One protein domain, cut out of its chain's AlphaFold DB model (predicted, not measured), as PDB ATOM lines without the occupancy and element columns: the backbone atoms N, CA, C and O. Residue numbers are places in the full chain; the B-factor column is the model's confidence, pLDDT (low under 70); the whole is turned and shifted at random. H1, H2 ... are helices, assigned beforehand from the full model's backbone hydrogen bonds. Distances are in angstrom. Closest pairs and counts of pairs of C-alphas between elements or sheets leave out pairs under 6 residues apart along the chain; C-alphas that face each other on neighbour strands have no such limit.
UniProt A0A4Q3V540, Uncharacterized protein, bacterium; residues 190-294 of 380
ATOM      1  N   LEU A 190     179.853 -20.519 112.229       63.16
ATOM      2  CA  LEU A 190     180.717 -21.432 111.488       63.16
ATOM      3  C   LEU A 190     180.963 -22.741 112.251       63.16
ATOM      4  O   LEU A 190     181.766 -23.542 111.795       63.16
ATOM      5  N   SER A 191     180.289 -22.995 113.376       75.25
ATOM      6  CA  SER A 191     180.423 -24.237 114.153       75.25
ATOM      7  C   SER A 191     179.213 -25.180 114.075       75.25
ATOM      8  O   SER A 191     179.284 -26.285 114.610       75.25
ATOM      9  N   LEU A 192     178.125 -24.791 113.393       84.38
ATOM     10  CA  LEU A 192     176.909 -25.612 113.322       84.38
ATOM     11  C   LEU A 192     177.134 -26.938 112.580       84.38
ATOM     12  O   LEU A 192     177.715 -26.965 111.491       84.38
ATOM     13  N   THR A 193     176.612 -28.027 113.148       91.69
ATOM     14  CA  THR A 193     176.474 -29.323 112.462       91.69
ATOM     15  C   THR A 193     175.275 -29.314 111.502       91.69
ATOM     16  O   THR A 193     174.377 -28.477 111.633       91.69
ATOM     17  N   SER A 194     175.213 -30.265 110.559       91.69
ATOM     18  CA  SER A 194     174.064 -30.418 109.649       91.69
ATOM     19  C   SER A 194     172.735 -30.559 110.395       91.69
ATOM     20  O   SER A 194     171.760 -29.892 110.065       91.69
ATOM     21  N   GLU A 195     172.702 -31.378 111.447       94.19
ATOM     22  CA  GLU A 195     171.502 -31.611 112.258       94.19
ATOM     23  C   GLU A 195     171.027 -30.332 112.963       94.19
ATOM     24  O   GLU A 195     169.835 -30.007 112.957       94.19
ATOM     25  N   GLN A 196     171.961 -29.558 113.527       93.19
ATOM     26  CA  GLN A 196     171.651 -28.273 114.153       93.19
ATOM     27  C   GLN A 196     171.129 -27.266 113.125       93.19
ATOM     28  O   GLN A 196     170.177 -26.537 113.410       93.19
ATOM     29  N   PHE A 197     171.720 -27.244 111.927       94.44
ATOM     30  CA  PHE A 197     171.264 -26.395 110.831       94.44
ATOM     31  C   PHE A 197     169.828 -26.741 110.413       94.44
ATOM     32  O   PHE A 197     168.968 -25.861 110.408       94.44
ATOM     33  N   LEU A 198     169.536 -28.019 110.145       95.00
ATOM     34  CA  LEU A 198     168.202 -28.491 109.753       95.00
ATOM     35  C   LEU A 198     167.152 -28.234 110.843       95.00
ATOM     36  O   LEU A 198     166.031 -27.823 110.540       95.00
ATOM     37  N   THR A 199     167.512 -28.427 112.115       93.81
ATOM     38  CA  THR A 199     166.622 -28.154 113.255       93.81
ATOM     39  C   THR A 199     166.210 -26.689 113.288       93.81
ATOM     40  O   THR A 199     165.020 -26.380 113.316       93.81
ATOM     41  N   ARG A 200     167.172 -25.770 113.194       91.06
ATOM     42  CA  ARG A 200     166.853 -24.341 113.213       91.06
ATOM     43  C   ARG A 200     166.210 -23.849 111.912       91.06
ATOM     44  O   ARG A 200     165.476 -22.862 111.922       91.06
ATOM     45  N   LEU A 201     166.444 -24.532 110.788       92.62
ATOM     46  CA  LEU A 201     165.745 -24.255 109.532       92.62
ATOM     47  C   LEU A 201     164.237 -24.526 109.669       92.62
ATOM     48  O   LEU A 201     163.441 -23.716 109.199       92.62
ATOM     49  N   LYS A 202     163.835 -25.591 110.386       93.31
ATOM     50  CA  LYS A 202     162.417 -25.891 110.704       93.31
ATOM     51  C   LYS A 202     161.748 -24.772 111.513       93.31
ATOM     52  O   LYS A 202     160.552 -24.512 111.358       93.31
ATOM     53  N   GLU A 203     162.512 -24.076 112.349       91.00
ATOM     54  CA  GLU A 203     162.026 -22.933 113.132       91.00
ATOM     55  C   GLU A 203     161.764 -21.696 112.253       91.00
ATOM     56  O   GLU A 203     160.957 -20.840 112.624       91.00
ATOM     57  N   GLY A 204     162.329 -21.651 111.041       86.31
ATOM     58  CA  GLY A 204     162.205 -20.537 110.098       86.31
ATOM     59  C   GLY A 204     163.363 -19.544 110.147       86.31
ATOM     60  O   GLY A 204     163.225 -18.433 109.636       86.31
ATOM     61  N   THR A 205     164.478 -19.915 110.777       83.69
ATOM     62  CA  THR A 205     165.607 -19.016 111.035       83.69
ATOM     63  C   THR A 205     166.403 -18.714 109.759       83.69
ATOM     64  O   THR A 205     166.646 -19.587 108.921       83.69
ATOM     65  N   ARG A 206     166.826 -17.453 109.611       81.25
ATOM     66  CA  ARG A 206     167.727 -16.993 108.545       81.25
ATOM     67  C   ARG A 206     169.179 -17.242 108.957       81.25
ATOM     68  O   ARG A 206     169.571 -16.830 110.043       81.25
ATOM     69  N   PHE A 207     169.987 -17.819 108.067       80.06
ATOM     70  CA  PHE A 207     171.432 -17.968 108.273       80.06
ATOM     71  C   PHE A 207     172.218 -17.276 107.163       80.06
ATOM     72  O   PHE A 207     171.887 -17.400 105.983       80.06
ATOM     73  N   TRP A 208     173.262 -16.525 107.520       76.75
ATOM     74  CA  TRP A 208     174.095 -15.872 106.510       76.75
ATOM     75  C   TRP A 208     175.249 -16.786 106.099       76.75
ATOM     76  O   TRP A 208     175.272 -17.273 104.968       76.75
ATOM     77  N   SER A 209     176.145 -17.093 107.036       80.62
ATOM     78  CA  SER A 209     177.361 -17.870 106.765       80.62
ATOM     79  C   SER A 209     177.114 -19.381 106.800       80.62
ATOM     80  O   SER A 209     177.647 -20.122 105.971       80.62
ATOM     81  N   ALA A 210     176.249 -19.853 107.706       88.31
ATOM     82  CA  ALA A 210     175.971 -21.284 107.840       88.31
ATOM     83  C   ALA A 210     175.258 -21.878 106.610       88.31
ATOM     84  O   ALA A 210     175.540 -23.018 106.255       88.31
ATOM     85  N   SER A 211     174.409 -21.116 105.901       90.50
ATOM     86  CA  SER A 211     173.749 -21.593 104.670       90.50
ATOM     87  C   SER A 211     174.737 -21.888 103.550       90.50
ATOM     88  O   SER A 211     174.579 -22.881 102.847       90.50
ATOM     89  N   VAL A 212     175.758 -21.037 103.381       87.56
ATOM     90  CA  VAL A 212     176.799 -21.239 102.362       87.56
ATOM     91  C   VAL A 212     177.598 -22.492 102.694       87.56
ATOM     92  O   VAL A 212     177.751 -23.376 101.855       87.56
ATOM     93  N   ARG A 213     178.041 -22.618 103.951       89.69
ATOM     94  CA  ARG A 213     178.785 -23.796 104.404       89.69
ATOM     95  C   ARG A 213     177.964 -25.077 104.260       89.69
ATOM     96  O   ARG A 213     178.502 -26.070 103.781       89.69
ATOM     97  N   PHE A 214     176.693 -25.062 104.656       94.62
ATOM     98  CA  PHE A 214     175.812 -26.220 104.530       94.62
ATOM     99  C   PHE A 214     175.638 -26.617 103.061       94.62
ATOM    100  O   PHE A 214     175.871 -27.770 102.723       94.62
ATOM    101  N   ALA A 215     175.337 -25.669 102.167       94.56
ATOM    102  CA  ALA A 215     175.171 -25.956 100.739       94.56
ATOM    103  C   ALA A 215     176.408 -26.629 100.115       94.56
ATOM    104  O   ALA A 215     176.259 -27.564  99.329       94.56
ATOM    105  N   LEU A 216     177.608 -26.181 100.508       92.12
ATOM    106  CA  LEU A 216     178.886 -26.702 100.014       92.12
ATOM    107  C   LEU A 216     179.273 -28.073 100.594       92.12
ATOM    108  O   LEU A 216     179.988 -28.812  99.924       92.12
ATOM    109  N   ASN A 217     178.846 -28.410 101.818       93.88
ATOM    110  CA  ASN A 217     179.326 -29.605 102.534       93.88
ATOM    111  C   ASN A 217     178.268 -30.694 102.762       93.88
ATOM    112  O   ASN A 217     178.637 -31.833 103.036       93.88
ATOM    113  N   ALA A 218     176.976 -30.368 102.687       95.81
ATOM    114  CA  ALA A 218     175.902 -31.330 102.909       95.81
ATOM    115  C   ALA A 218     175.927 -32.452 101.856       95.81
ATOM    116  O   ALA A 218     176.271 -32.241 100.691       95.81
ATOM    117  N   SER A 219     175.486 -33.646 102.227       96.50
ATOM    118  CA  SER A 219     175.129 -34.701 101.277       96.50
ATOM    119  C   SER A 219     173.925 -34.292 100.414       96.50
ATOM    120  O   SER A 219     173.239 -33.302 100.681       96.50
ATOM    121  N   GLU A 220     173.665 -35.029  99.329       96.00
ATOM    122  CA  GLU A 220     172.466 -34.791  98.508       96.00
ATOM    123  C   GLU A 220     171.168 -34.994  99.295       96.00
ATOM    124  O   GLU A 220     170.219 -34.232  99.106       96.00
ATOM    125  N   ASP A 221     171.139 -35.975 100.198       97.06
ATOM    126  CA  ASP A 221     169.962 -36.276 101.010       97.06
ATOM    127  C   ASP A 221     169.705 -35.191 102.060       97.06
ATOM    128  O   ASP A 221     168.571 -34.735 102.183       97.06
ATOM    129  N   GLU A 222     170.747 -34.693 102.734       97.06
ATOM    130  CA  GLU A 222     170.625 -33.550 103.652       97.06
ATOM    131  C   GLU A 222     170.160 -32.284 102.919       97.06
ATOM    132  O   GLU A 222     169.337 -31.526 103.438       97.06
ATOM    133  N   PHE A 223     170.654 -32.042 101.698       97.25
ATOM    134  CA  PHE A 223     170.220 -30.883 100.921       97.25
ATOM    135  C   PHE A 223     168.766 -31.016 100.452       97.25
ATOM    136  O   PHE A 223     168.003 -30.049 100.519       97.25
ATOM    137  N   ARG A 224     168.352 -32.220 100.040       97.69
ATOM    138  CA  ARG A 224     166.954 -32.526  99.711       97.69
ATOM    139  C   ARG A 224     166.048 -32.361 100.931       97.69
ATOM    140  O   ARG A 224     164.992 -31.748 100.809       97.69
ATOM    141  N   GLU A 225     166.469 -32.837 102.104       97.69
ATOM    142  CA  GLU A 225     165.731 -32.654 103.358       97.69
ATOM    143  C   GLU A 225     165.566 -31.167 103.693       97.69
ATOM    144  O   GLU A 225     164.461 -30.731 104.015       97.69
ATOM    145  N   ALA A 226     166.627 -30.365 103.557       97.00
ATOM    146  CA  ALA A 226     166.555 -28.924 103.782       97.00
ATOM    147  C   ALA A 226     165.509 -28.254 102.873       97.00
ATOM    148  O   ALA A 226     164.702 -27.454 103.347       97.00
ATOM    149  N   VAL A 227     165.485 -28.606 101.583       97.44
ATOM    150  CA  VAL A 227     164.488 -28.104 100.621       97.44
ATOM    151  C   VAL A 227     163.075 -28.513 101.033       97.44
ATOM    152  O   VAL A 227     162.184 -27.668 101.072       97.44
ATOM    153  N   GLU A 228     162.866 -29.775 101.406       97.56
ATOM    154  CA  GLU A 228     161.560 -30.275 101.847       97.56
ATOM    155  C   GLU A 228     161.065 -29.603 103.133       97.56
ATOM    156  O   GLU A 228     159.877 -29.286 103.240       97.56
ATOM    157  N   ILE A 229     161.963 -29.312 104.080       96.44
ATOM    158  CA  ILE A 229     161.655 -28.535 105.287       96.44
ATOM    159  C   ILE A 229     161.115 -27.156 104.903       96.44
ATOM    160  O   ILE A 229     160.046 -26.767 105.380       96.44
ATOM    161  N   VAL A 230     161.818 -26.431 104.024       96.25
ATOM    162  CA  VAL A 230     161.403 -25.081 103.612       96.25
ATOM    163  C   VAL A 230     160.085 -25.123 102.844       96.25
ATOM    164  O   VAL A 230     159.179 -24.356 103.150       96.25
ATOM    165  N   LEU A 231     159.930 -26.034 101.881       95.56
ATOM    166  CA  LEU A 231     158.716 -26.111 101.065       95.56
ATOM    167  C   LEU A 231     157.481 -26.579 101.851       95.56
ATOM    168  O   LEU A 231     156.354 -26.360 101.404       95.56
ATOM    169  N   SER A 232     157.665 -27.265 102.980       95.06
ATOM    170  CA  SER A 232     156.559 -27.717 103.839       95.06
ATOM    171  C   SER A 232     156.096 -26.643 104.822       95.06
ATOM    172  O   SER A 232     154.971 -26.707 105.311       95.06
ATOM    173  N   ASN A 233     156.943 -25.652 105.106       93.81
ATOM    174  CA  ASN A 233     156.627 -24.512 105.958       93.81
ATOM    175  C   ASN A 233     157.397 -23.271 105.465       93.81
ATOM    176  O   ASN A 233     158.446 -22.946 106.036       93.81
ATOM    177  N   PRO A 234     156.926 -22.604 104.391       93.62
ATOM    178  CA  PRO A 234     157.681 -21.598 103.640       93.62
ATOM    179  C   PRO A 234     157.749 -20.247 104.363       93.62
ATOM    180  O   PRO A 234     157.299 -19.220 103.871       93.62
ATOM    181  N   LYS A 235     158.341 -20.234 105.557       92.94
ATOM    182  CA  LYS A 235     158.605 -19.010 106.316       92.94
ATOM    183  C   LYS A 235     159.639 -18.152 105.589       92.94
ATOM    184  O   LYS A 235     160.637 -18.678 105.089       92.94
ATOM    185  N   ARG A 236     159.477 -16.827 105.646       90.00
ATOM    186  CA  ARG A 236     160.385 -15.838 105.036       90.00
ATOM    187  C   ARG A 236     161.872 -16.135 105.287       90.00
ATOM    188  O   ARG A 236     162.655 -16.200 104.342       90.00
ATOM    189  N   GLY A 237     162.272 -16.374 106.540       88.75
ATOM    190  CA  GLY A 237     163.672 -16.668 106.889       88.75
ATOM    191  C   GLY A 237     164.197 -17.991 106.311       88.75
ATOM    192  O   GLY A 237     165.337 -18.050 105.848       88.75
ATOM    193  N   ALA A 238     163.353 -19.024 106.240       94.19
ATOM    194  CA  ALA A 238     163.691 -20.301 105.612       94.19
ATOM    195  C   ALA A 238     163.814 -20.178 104.084       94.19
ATOM    196  O   ALA A 238     164.756 -20.717 103.504       94.19
ATOM    197  N   LEU A 239     162.930 -19.414 103.432       94.69
ATOM    198  CA  LEU A 239     163.018 -19.119 101.997       94.69
ATOM    199  C   LEU A 239     164.288 -18.327 101.652       94.69
ATOM    200  O   LEU A 239     164.957 -18.640 100.669       94.69
ATOM    201  N   GLN A 240     164.686 -17.356 102.483       90.69
ATOM    202  CA  GLN A 240     165.959 -16.645 102.306       90.69
ATOM    203  C   GLN A 240     167.169 -17.578 102.440       90.69
ATOM    204  O   GLN A 240     168.114 -17.478 101.653       90.69
ATOM    205  N   THR A 241     167.129 -18.500 103.406       93.75
ATOM    206  CA  THR A 241     168.143 -19.550 103.550       93.75
ATOM    207  C   THR A 241     168.187 -20.436 102.300       93.75
ATOM    208  O   THR A 241     169.265 -20.624 101.737       93.75
ATOM    209  N   LEU A 242     167.036 -20.912 101.808       96.19
ATOM    210  CA  LEU A 242     166.938 -21.729 100.595       96.19
ATOM    211  C   LEU A 242     167.504 -21.012  99.368       96.19
ATOM    212  O   LEU A 242     168.404 -21.550  98.730       96.19
ATOM    213  N   ARG A 243     167.073 -19.772  99.104       94.31
ATOM    214  CA  ARG A 243     167.615 -18.927  98.029       94.31
ATOM    215  C   ARG A 243     169.136 -18.892  98.053       94.31
ATOM    216  O   ARG A 243     169.778 -19.038  97.016       94.31
ATOM    217  N   ARG A 244     169.729 -18.692  99.233       91.75
ATOM    218  CA  ARG A 244     171.185 -18.644  99.363       91.75
ATOM    219  C   ARG A 244     171.827 -19.994  99.078       91.75
ATOM    220  O   ARG A 244     172.824 -20.011  98.371       91.75
ATOM    221  N   MET A 245     171.279 -21.099  99.581       95.50
ATOM    222  CA  MET A 245     171.831 -22.421  99.278       95.50
ATOM    223  C   MET A 245     171.776 -22.731  97.774       95.50
ATOM    224  O   MET A 245     172.756 -23.227  97.223       95.50
ATOM    225  N   THR A 246     170.682 -22.367  97.096       95.06
ATOM    226  CA  THR A 246     170.496 -22.588  95.651       95.06
ATOM    227  C   THR A 246     171.499 -21.815  94.784       95.06
ATOM    228  O   THR A 246     171.799 -22.246  93.678       95.06
ATOM    229  N   ARG A 247     172.111 -20.729  95.287       90.31
ATOM    230  CA  ARG A 247     173.223 -20.049  94.586       90.31
ATOM    231  C   ARG A 247     174.487 -20.901  94.474       90.31
ATOM    232  O   ARG A 247     175.276 -20.691  93.562       90.31
ATOM    233  N   TYR A 248     174.706 -21.815  95.420       91.44
ATOM    234  CA  TYR A 248     175.926 -22.626  95.498       91.44
ATOM    235  C   TYR A 248     175.701 -24.080  95.084       91.44
ATOM    236  O   TYR A 248     176.666 -24.826  94.935       91.44
ATOM    237  N   ARG A 249     174.443 -24.503  94.918       94.19
ATOM    238  CA  ARG A 249     174.101 -25.883  94.588       94.19
ATOM    239  C   ARG A 249     172.802 -25.977  93.799       94.19
ATOM    240  O   ARG A 249     171.811 -25.342  94.149       94.19
ATOM    241  N   ALA A 250     172.804 -26.823  92.769       94.88
ATOM    242  CA  ALA A 250     171.635 -27.085  91.937       94.88
ATOM    243  C   ALA A 250     170.445 -27.588  92.769       94.88
ATOM    244  O   ALA A 250     170.605 -28.421  93.662       94.88
ATOM    245  N   PHE A 251     169.251 -27.084  92.460       95.88
ATOM    246  CA  PHE A 251     168.026 -27.425  93.177       95.88
ATOM    247  C   PHE A 251     167.691 -28.927  93.012       95.88
ATOM    248  O   PHE A 251     167.627 -29.404  91.879       95.88
ATOM    249  N   PRO A 252     167.502 -29.696  94.105       95.50
ATOM    250  CA  PRO A 252     167.547 -31.162  94.063       95.50
ATOM    251  C   PRO A 252     166.209 -31.843  93.729       95.50
ATOM    252  O   PRO A 252     166.163 -33.071  93.640       95.50
ATOM    253  N   THR A 253     165.110 -31.092  93.604       93.62
ATOM    254  CA  THR A 253     163.755 -31.624  93.368       93.62
ATOM    255  C   THR A 253     163.008 -30.830  92.292       93.62
ATOM    256  O   THR A 253     163.533 -29.882  91.716       93.62
ATOM    257  N   SER A 254     161.773 -31.227  91.969       94.81
ATOM    258  CA  SER A 254     160.941 -30.475  91.024       94.81
ATOM    259  C   SER A 254     160.580 -29.085  91.584       94.81
ATOM    260  O   SER A 254     160.109 -28.998  92.723       94.81
ATOM    261  N   PRO A 255     160.698 -28.003  90.791       96.00
ATOM    262  CA  PRO A 255     160.349 -26.650  91.225       96.00
ATOM    263  C   PRO A 255     158.834 -26.403  91.301       96.00
ATOM    264  O   PRO A 255     158.417 -25.331  91.724       96.00
ATOM    265  N   ALA A 256     157.983 -27.371  90.935       95.56
ATOM    266  CA  ALA A 256     156.536 -27.169  90.821       95.56
ATOM    267  C   ALA A 256     155.865 -26.639  92.103       95.56
ATOM    268  O   ALA A 256     154.933 -25.840  92.025       95.56
ATOM    269  N   ARG A 257     156.355 -27.031  93.289       95.06
ATOM    270  CA  ARG A 257     155.845 -26.531  94.582       95.06
ATOM    271  C   ARG A 257     156.147 -25.052  94.820       95.06
ATOM    272  O   ARG A 257     155.426 -24.414  95.576       95.06
ATOM    273  N   LEU A 258     157.187 -24.507  94.190       96.12
ATOM    274  CA  LEU A 258     157.495 -23.081  94.268       96.12
ATOM    275  C   LEU A 258     156.485 -22.259  93.460       96.12
ATOM    276  O   LEU A 258     156.145 -21.160  93.872       96.12
ATOM    277  N   PHE A 259     155.936 -22.785  92.361       95.69
ATOM    278  CA  PHE A 259     155.005 -22.038  91.504       95.69
ATOM    279  C   PHE A 259     153.759 -21.548  92.247       95.69
ATOM    280  O   PHE A 259     153.330 -20.417  92.039       95.69
ATOM    281  N   SER A 260     153.201 -22.364  93.147       92.75
ATOM    282  CA  SER A 260     152.034 -21.977  93.953       92.75
ATOM    283  C   SER A 260     152.343 -20.939  95.031       92.75
ATOM    284  O   SER A 260     151.415 -20.383  95.605       92.75
ATOM    285  N   LEU A 261     153.623 -20.701  95.334       94.31
ATOM    286  CA  LEU A 261     154.056 -19.750  96.358       94.31
ATOM    287  C   LEU A 261     154.368 -18.362  95.777       94.31
ATOM    288  O   LEU A 261     154.651 -17.442  96.531       94.31
ATOM    289  N   VAL A 262     154.335 -18.195  94.452       91.19
ATOM    290  CA  VAL A 262     154.678 -16.927  93.783       91.19
ATOM    291  C   VAL A 262     153.632 -15.834  94.008       91.19
ATOM    292  O   VAL A 262     153.980 -14.659  94.034       91.19
ATOM    293  N   ASP A 263     152.368 -16.212  94.191       86.94
ATOM    294  CA  ASP A 263     151.275 -15.268  94.456       86.94
ATOM    295  C   ASP A 263     151.149 -14.888  95.945       86.94
ATOM    296  O   ASP A 263     150.249 -14.134  96.307       86.94
ATOM    297  N   ASP A 264     152.035 -15.397  96.810       88.06
ATOM    298  CA  ASP A 264     152.098 -14.992  98.213       88.06
ATOM    299  C   ASP A 264     152.582 -13.539  98.339       88.06
ATOM    300  O   ASP A 264     153.639 -13.179  97.818       88.06
ATOM    301  N   GLU A 265     151.822 -12.705  99.046       80.81
ATOM    302  CA  GLU A 265     152.086 -11.265  99.148       80.81
ATOM    303  C   GLU A 265     153.383 -10.959  99.916       80.81
ATOM    304  O   GLU A 265     154.111 -10.032  99.565       80.81
ATOM    305  N   GLU A 266     153.726 -11.763 100.929       80.75
ATOM    306  CA  GLU A 266     154.881 -11.502 101.797       80.75
ATOM    307  C   GLU A 266     156.196 -12.064 101.225       80.75
ATOM    308  O   GLU A 266     157.271 -11.469 101.375       80.75
ATOM    309  N   SER A 267     156.121 -13.234 100.585       86.25
ATOM    310  CA  SER A 267     157.281 -14.051 100.221       86.25
ATOM    311  C   SER A 267     157.359 -14.412  98.737       86.25
ATOM    312  O   SER A 267     158.381 -14.964  98.312       86.25
ATOM    313  N   GLY A 268     156.347 -14.086  97.929       86.69
ATOM    314  CA  GLY A 268     156.291 -14.434  96.505       86.69
ATOM    315  C   GLY A 268     157.488 -13.918  95.704       86.69
ATOM    316  O   GLY A 268     158.034 -14.628  94.860       86.69
ATOM    317  N   TRP A 269     158.006 -12.733  96.040       81.88
ATOM    318  CA  TRP A 269     159.218 -12.190  95.418       81.88
ATOM    319  C   TRP A 269     160.476 -13.026  95.725       81.88
ATOM    320  O   TRP A 269     161.305 -13.233  94.837       81.88
ATOM    321  N   ILE A 270     160.615 -13.574  96.943       85.25
ATOM    322  CA  ILE A 270     161.735 -14.464  97.314       85.25
ATOM    323  C   ILE A 270     161.637 -15.759  96.512       85.25
ATOM    324  O   ILE A 270     162.644 -16.276  96.032       85.25
ATOM    325  N   VAL A 271     160.418 -16.272  96.340       93.69
ATOM    326  CA  VAL A 271     160.146 -17.466  95.537       93.69
ATOM    327  C   VAL A 271     160.525 -17.231  94.077       93.69
ATOM    328  O   VAL A 271     161.219 -18.067  93.503       93.69
ATOM    329  N   CYS A 272     160.170 -16.083  93.495       89.50
ATOM    330  CA  CYS A 272     160.633 -15.688  92.162       89.50
ATOM    331  C   CYS A 272     162.164 -15.656  92.069       89.50
ATOM    332  O   CYS A 272     162.723 -16.152  91.093       89.50
ATOM    333  N   GLN A 273     162.859 -15.150  93.094       84.69
ATOM    334  CA  GLN A 273     164.325 -15.168  93.134       84.69
ATOM    335  C   GLN A 273     164.903 -16.586  93.230       84.69
ATOM    336  O   GLN A 273     165.928 -16.857  92.614       84.69
ATOM    337  N   ILE A 274     164.275 -17.498  93.983       93.12
ATOM    338  CA  ILE A 274     164.682 -18.913  94.022       93.12
ATOM    339  C   ILE A 274     164.486 -19.536  92.640       93.12
ATOM    340  O   ILE A 274     165.411 -20.151  92.124       93.12
ATOM    341  N   LEU A 275     163.310 -19.349  92.035       94.75
ATOM    342  CA  LEU A 275     162.992 -19.844  90.697       94.75
ATOM    343  C   LEU A 275     163.991 -19.329  89.655       94.75
ATOM    344  O   LEU A 275     164.459 -20.115  88.841       94.75
ATOM    345  N   GLY A 276     164.391 -18.058  89.726       86.94
ATOM    346  CA  GLY A 276     165.411 -17.482  88.842       86.94
ATOM    347  C   GLY A 276     166.774 -18.187  88.902       86.94
ATOM    348  O   GLY A 276     167.503 -18.176  87.917       86.94
ATOM    349  N   LEU A 277     167.098 -18.858  90.014       88.50
ATOM    350  CA  LEU A 277     168.331 -19.642  90.174       88.50
ATOM    351  C   LEU A 277     168.200 -21.093  89.669       88.50
ATOM    352  O   LEU A 277     169.185 -21.832  89.661       88.50
ATOM    353  N   ILE A 278     166.999 -21.535  89.281       94.06
ATOM    354  CA  ILE A 278     166.729 -22.911  88.848       94.06
ATOM    355  C   ILE A 278     166.698 -22.975  87.322       94.06
ATOM    356  O   ILE A 278     165.760 -22.515  86.671       94.06
ATOM    357  N   VAL A 279     167.696 -23.641  86.743       89.19
ATOM    358  CA  VAL A 279     167.761 -23.900  85.300       89.19
ATOM    359  C   VAL A 279     166.890 -25.114  84.953       89.19
ATOM    360  O   VAL A 279     167.378 -26.240  84.876       89.19
ATOM    361  N   ALA A 280     165.585 -24.894  84.767       91.75
ATOM    362  CA  ALA A 280     164.628 -25.929  84.365       91.75
ATOM    363  C   ALA A 280     163.593 -25.400  83.343       91.75
ATOM    364  O   ALA A 280     163.107 -24.273  83.499       91.75
ATOM    365  N   PRO A 281     163.217 -26.177  82.302       92.50
ATOM    366  CA  PRO A 281     162.256 -25.736  81.285       92.50
ATOM    367  C   PRO A 281     160.903 -25.295  81.854       92.50
ATOM    368  O   PRO A 281     160.343 -24.300  81.395       92.50
ATOM    369  N   GLU A 282     160.396 -25.983  82.881       95.31
ATOM    370  CA  GLU A 282     159.094 -25.681  83.485       95.31
ATOM    371  C   GLU A 282     159.107 -24.337  84.223       95.31
ATOM    372  O   GLU A 282     158.088 -23.649  84.274       95.31
ATOM    373  N   VAL A 283     160.262 -23.939  84.773       93.19
ATOM    374  CA  VAL A 283     160.445 -22.632  85.422       93.19
ATOM    375  C   VAL A 283     160.377 -21.518  84.390       93.19
ATOM    376  O   VAL A 283     159.677 -20.528  84.600       93.19
ATOM    377  N   ARG A 284     161.044 -21.698  83.244       88.44
ATOM    378  CA  ARG A 284     160.983 -20.746  82.130       88.44
ATOM    379  C   ARG A 284     159.554 -20.591  81.616       88.44
ATOM    380  O   ARG A 284     159.082 -19.470  81.452       88.44
ATOM    381  N   GLU A 285     158.860 -21.702  81.384       90.44
ATOM    382  CA  GLU A 285     157.469 -21.689  80.922       90.44
ATOM    383  C   GLU A 285     156.539 -21.011  81.942       90.44
ATOM    384  O   GLU A 285     155.680 -20.208  81.578       90.44
ATOM    385  N   PHE A 286     156.737 -21.286  83.235       91.56
ATOM    386  CA  PHE A 286     156.006 -20.616  84.305       91.56
ATOM    387  C   PHE A 286     156.268 -19.106  84.327       91.56
ATOM    388  O   PHE A 286     155.309 -18.337  84.392       91.56
ATOM    389  N   GLY A 287     157.529 -18.681  84.215       86.62
ATOM    390  CA  GLY A 287     157.902 -17.268  84.158       86.62
ATOM    391  C   GLY A 287     157.246 -16.533  82.988       86.62
ATOM    392  O   GLY A 287     156.678 -15.463  83.186       86.62
ATOM    393  N   LEU A 288     157.229 -17.134  81.792       84.38
ATOM    394  CA  LEU A 288     156.549 -16.558  80.624       84.38
ATOM    395  C   LEU A 288     155.047 -16.372  80.870       84.38
ATOM    396  O   LEU A 288     154.526 -15.282  80.652       84.38
ATOM    397  N   ARG A 289     154.361 -17.384  81.421       86.56
ATOM    398  CA  ARG A 289     152.938 -17.261  81.785       86.56
ATOM    399  C   ARG A 289     152.691 -16.187  82.844       86.56
ATOM    400  O   ARG A 289     151.642 -15.548  82.831       86.56
ATOM    401  N   LEU A 290     153.616 -16.015  83.789       82.94
ATOM    402  CA  LEU A 290     153.505 -14.986  84.821       82.94
ATOM    403  C   LEU A 290     153.572 -13.584  84.200       82.94
ATOM    404  O   LEU A 290     152.729 -12.743  84.513       82.94
ATOM    405  N   VAL A 291     154.510 -13.370  83.272       78.31
ATOM    406  CA  VAL A 291     154.644 -12.121  82.504       78.31
ATOM    407  C   VAL A 291     153.419 -11.878  81.618       78.31
ATOM    408  O   VAL A 291     152.892 -10.771  81.600       78.31
ATOM    409  N   GLU A 292     152.898 -12.901  80.937       77.25
ATOM    410  CA  GLU A 292     151.686 -12.784  80.106       77.25
ATOM    411  C   GLU A 292     150.443 -12.392  80.915       77.25
ATOM    412  O   GLU A 292     149.605 -11.624  80.445       77.25
ATOM    413  N   ARG A 293     150.308 -12.909  82.142       77.06
ATOM    414  CA  ARG A 293     149.197 -12.570  83.047       77.06
ATOM    415  C   ARG A 293     149.312 -11.165  83.626       77.06
ATOM    416  O   ARG A 293     148.302 -10.599  84.038       77.06
ATOM    417  N   ARG A 294     150.530 -10.632  83.706       67.25
ATOM    418  CA  ARG A 294     150.836  -9.316  84.269       67.25
ATOM    419  C   ARG A 294     151.765  -8.571  83.311       67.25
ATOM    420  O   ARG A 294     152.944  -8.409  83.631       67.25
TER     421      ARG A 294
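This is residues 190 to 294 of the 380 residues of an uncharacterized protein of bacterium (UniProt A0A4Q3V540). Seven helices make an elongated double row: H1, H3 and the short H5 follow one another along one side, and H2, H4 and H6 along the other. H4 lies in the middle, in a hairpin with H3, and H7 lies at the end opposite H1. The printed part has 105 residues with seven named helices, H1 to H7 in order, and no named strand; its class is all helix. It is compact, with a radius of gyration of the C-alphas of 13.5 A, and spans 46 by 25 by 20 A.

Begin at H1, residues 194 to 203; it touches H3, residues 220 to 232, at a shallow tilt of 7 degrees, closest at the C-alphas of Lys 202 and Ile 229, 6.1 A apart. Find the hub next, H4, residues 236 to 248: with residues 238 to 242 alone it touches residues 226 to 230 of H3, a helical hairpin, closest at C-alphas 230 and 238, 5.7 A. H4 touches H2, residues 209 to 217, at a steep tilt of 46 degrees; C-alphas 215 and 245 are closest, 5.1 A. It touches H6, residues 268 to 276, at a shallow tilt of 11 degrees; C-alphas 243 and 274 are closest, 5.0 A. H5, residues 256 to 259, only just touches H6, with 3 pairs of C-alphas within 8 A, the closest Leu 258 and Val 271, 6.3 A. H7, residues 281 to 293, is close to H6 but not clearly touching, closest at C-alphas 275 and 283, 6.5 A. Helix packing is part aligned, part crossed. Every O i to N i+4 pair is within hydrogen-bond range in H2, H3, H6 and H7, 5 of 6 in H1 and 8 of 9 in H4; H5 is too short for one.

Find C-alpha 194 at (174.064, -30.418, 109.649), where H1 begins. H3 measures 18.2 A, H4 19.5 A and H7 18.6 A, which ends at C-alpha 293, (149.197, -12.570, 83.047).

The two C-alphas farthest apart, Ser 191 and Glu 292, stand 46.0 A apart. The printed part has no cut and no long link; residues 190 and 294 have pLDDT under 70.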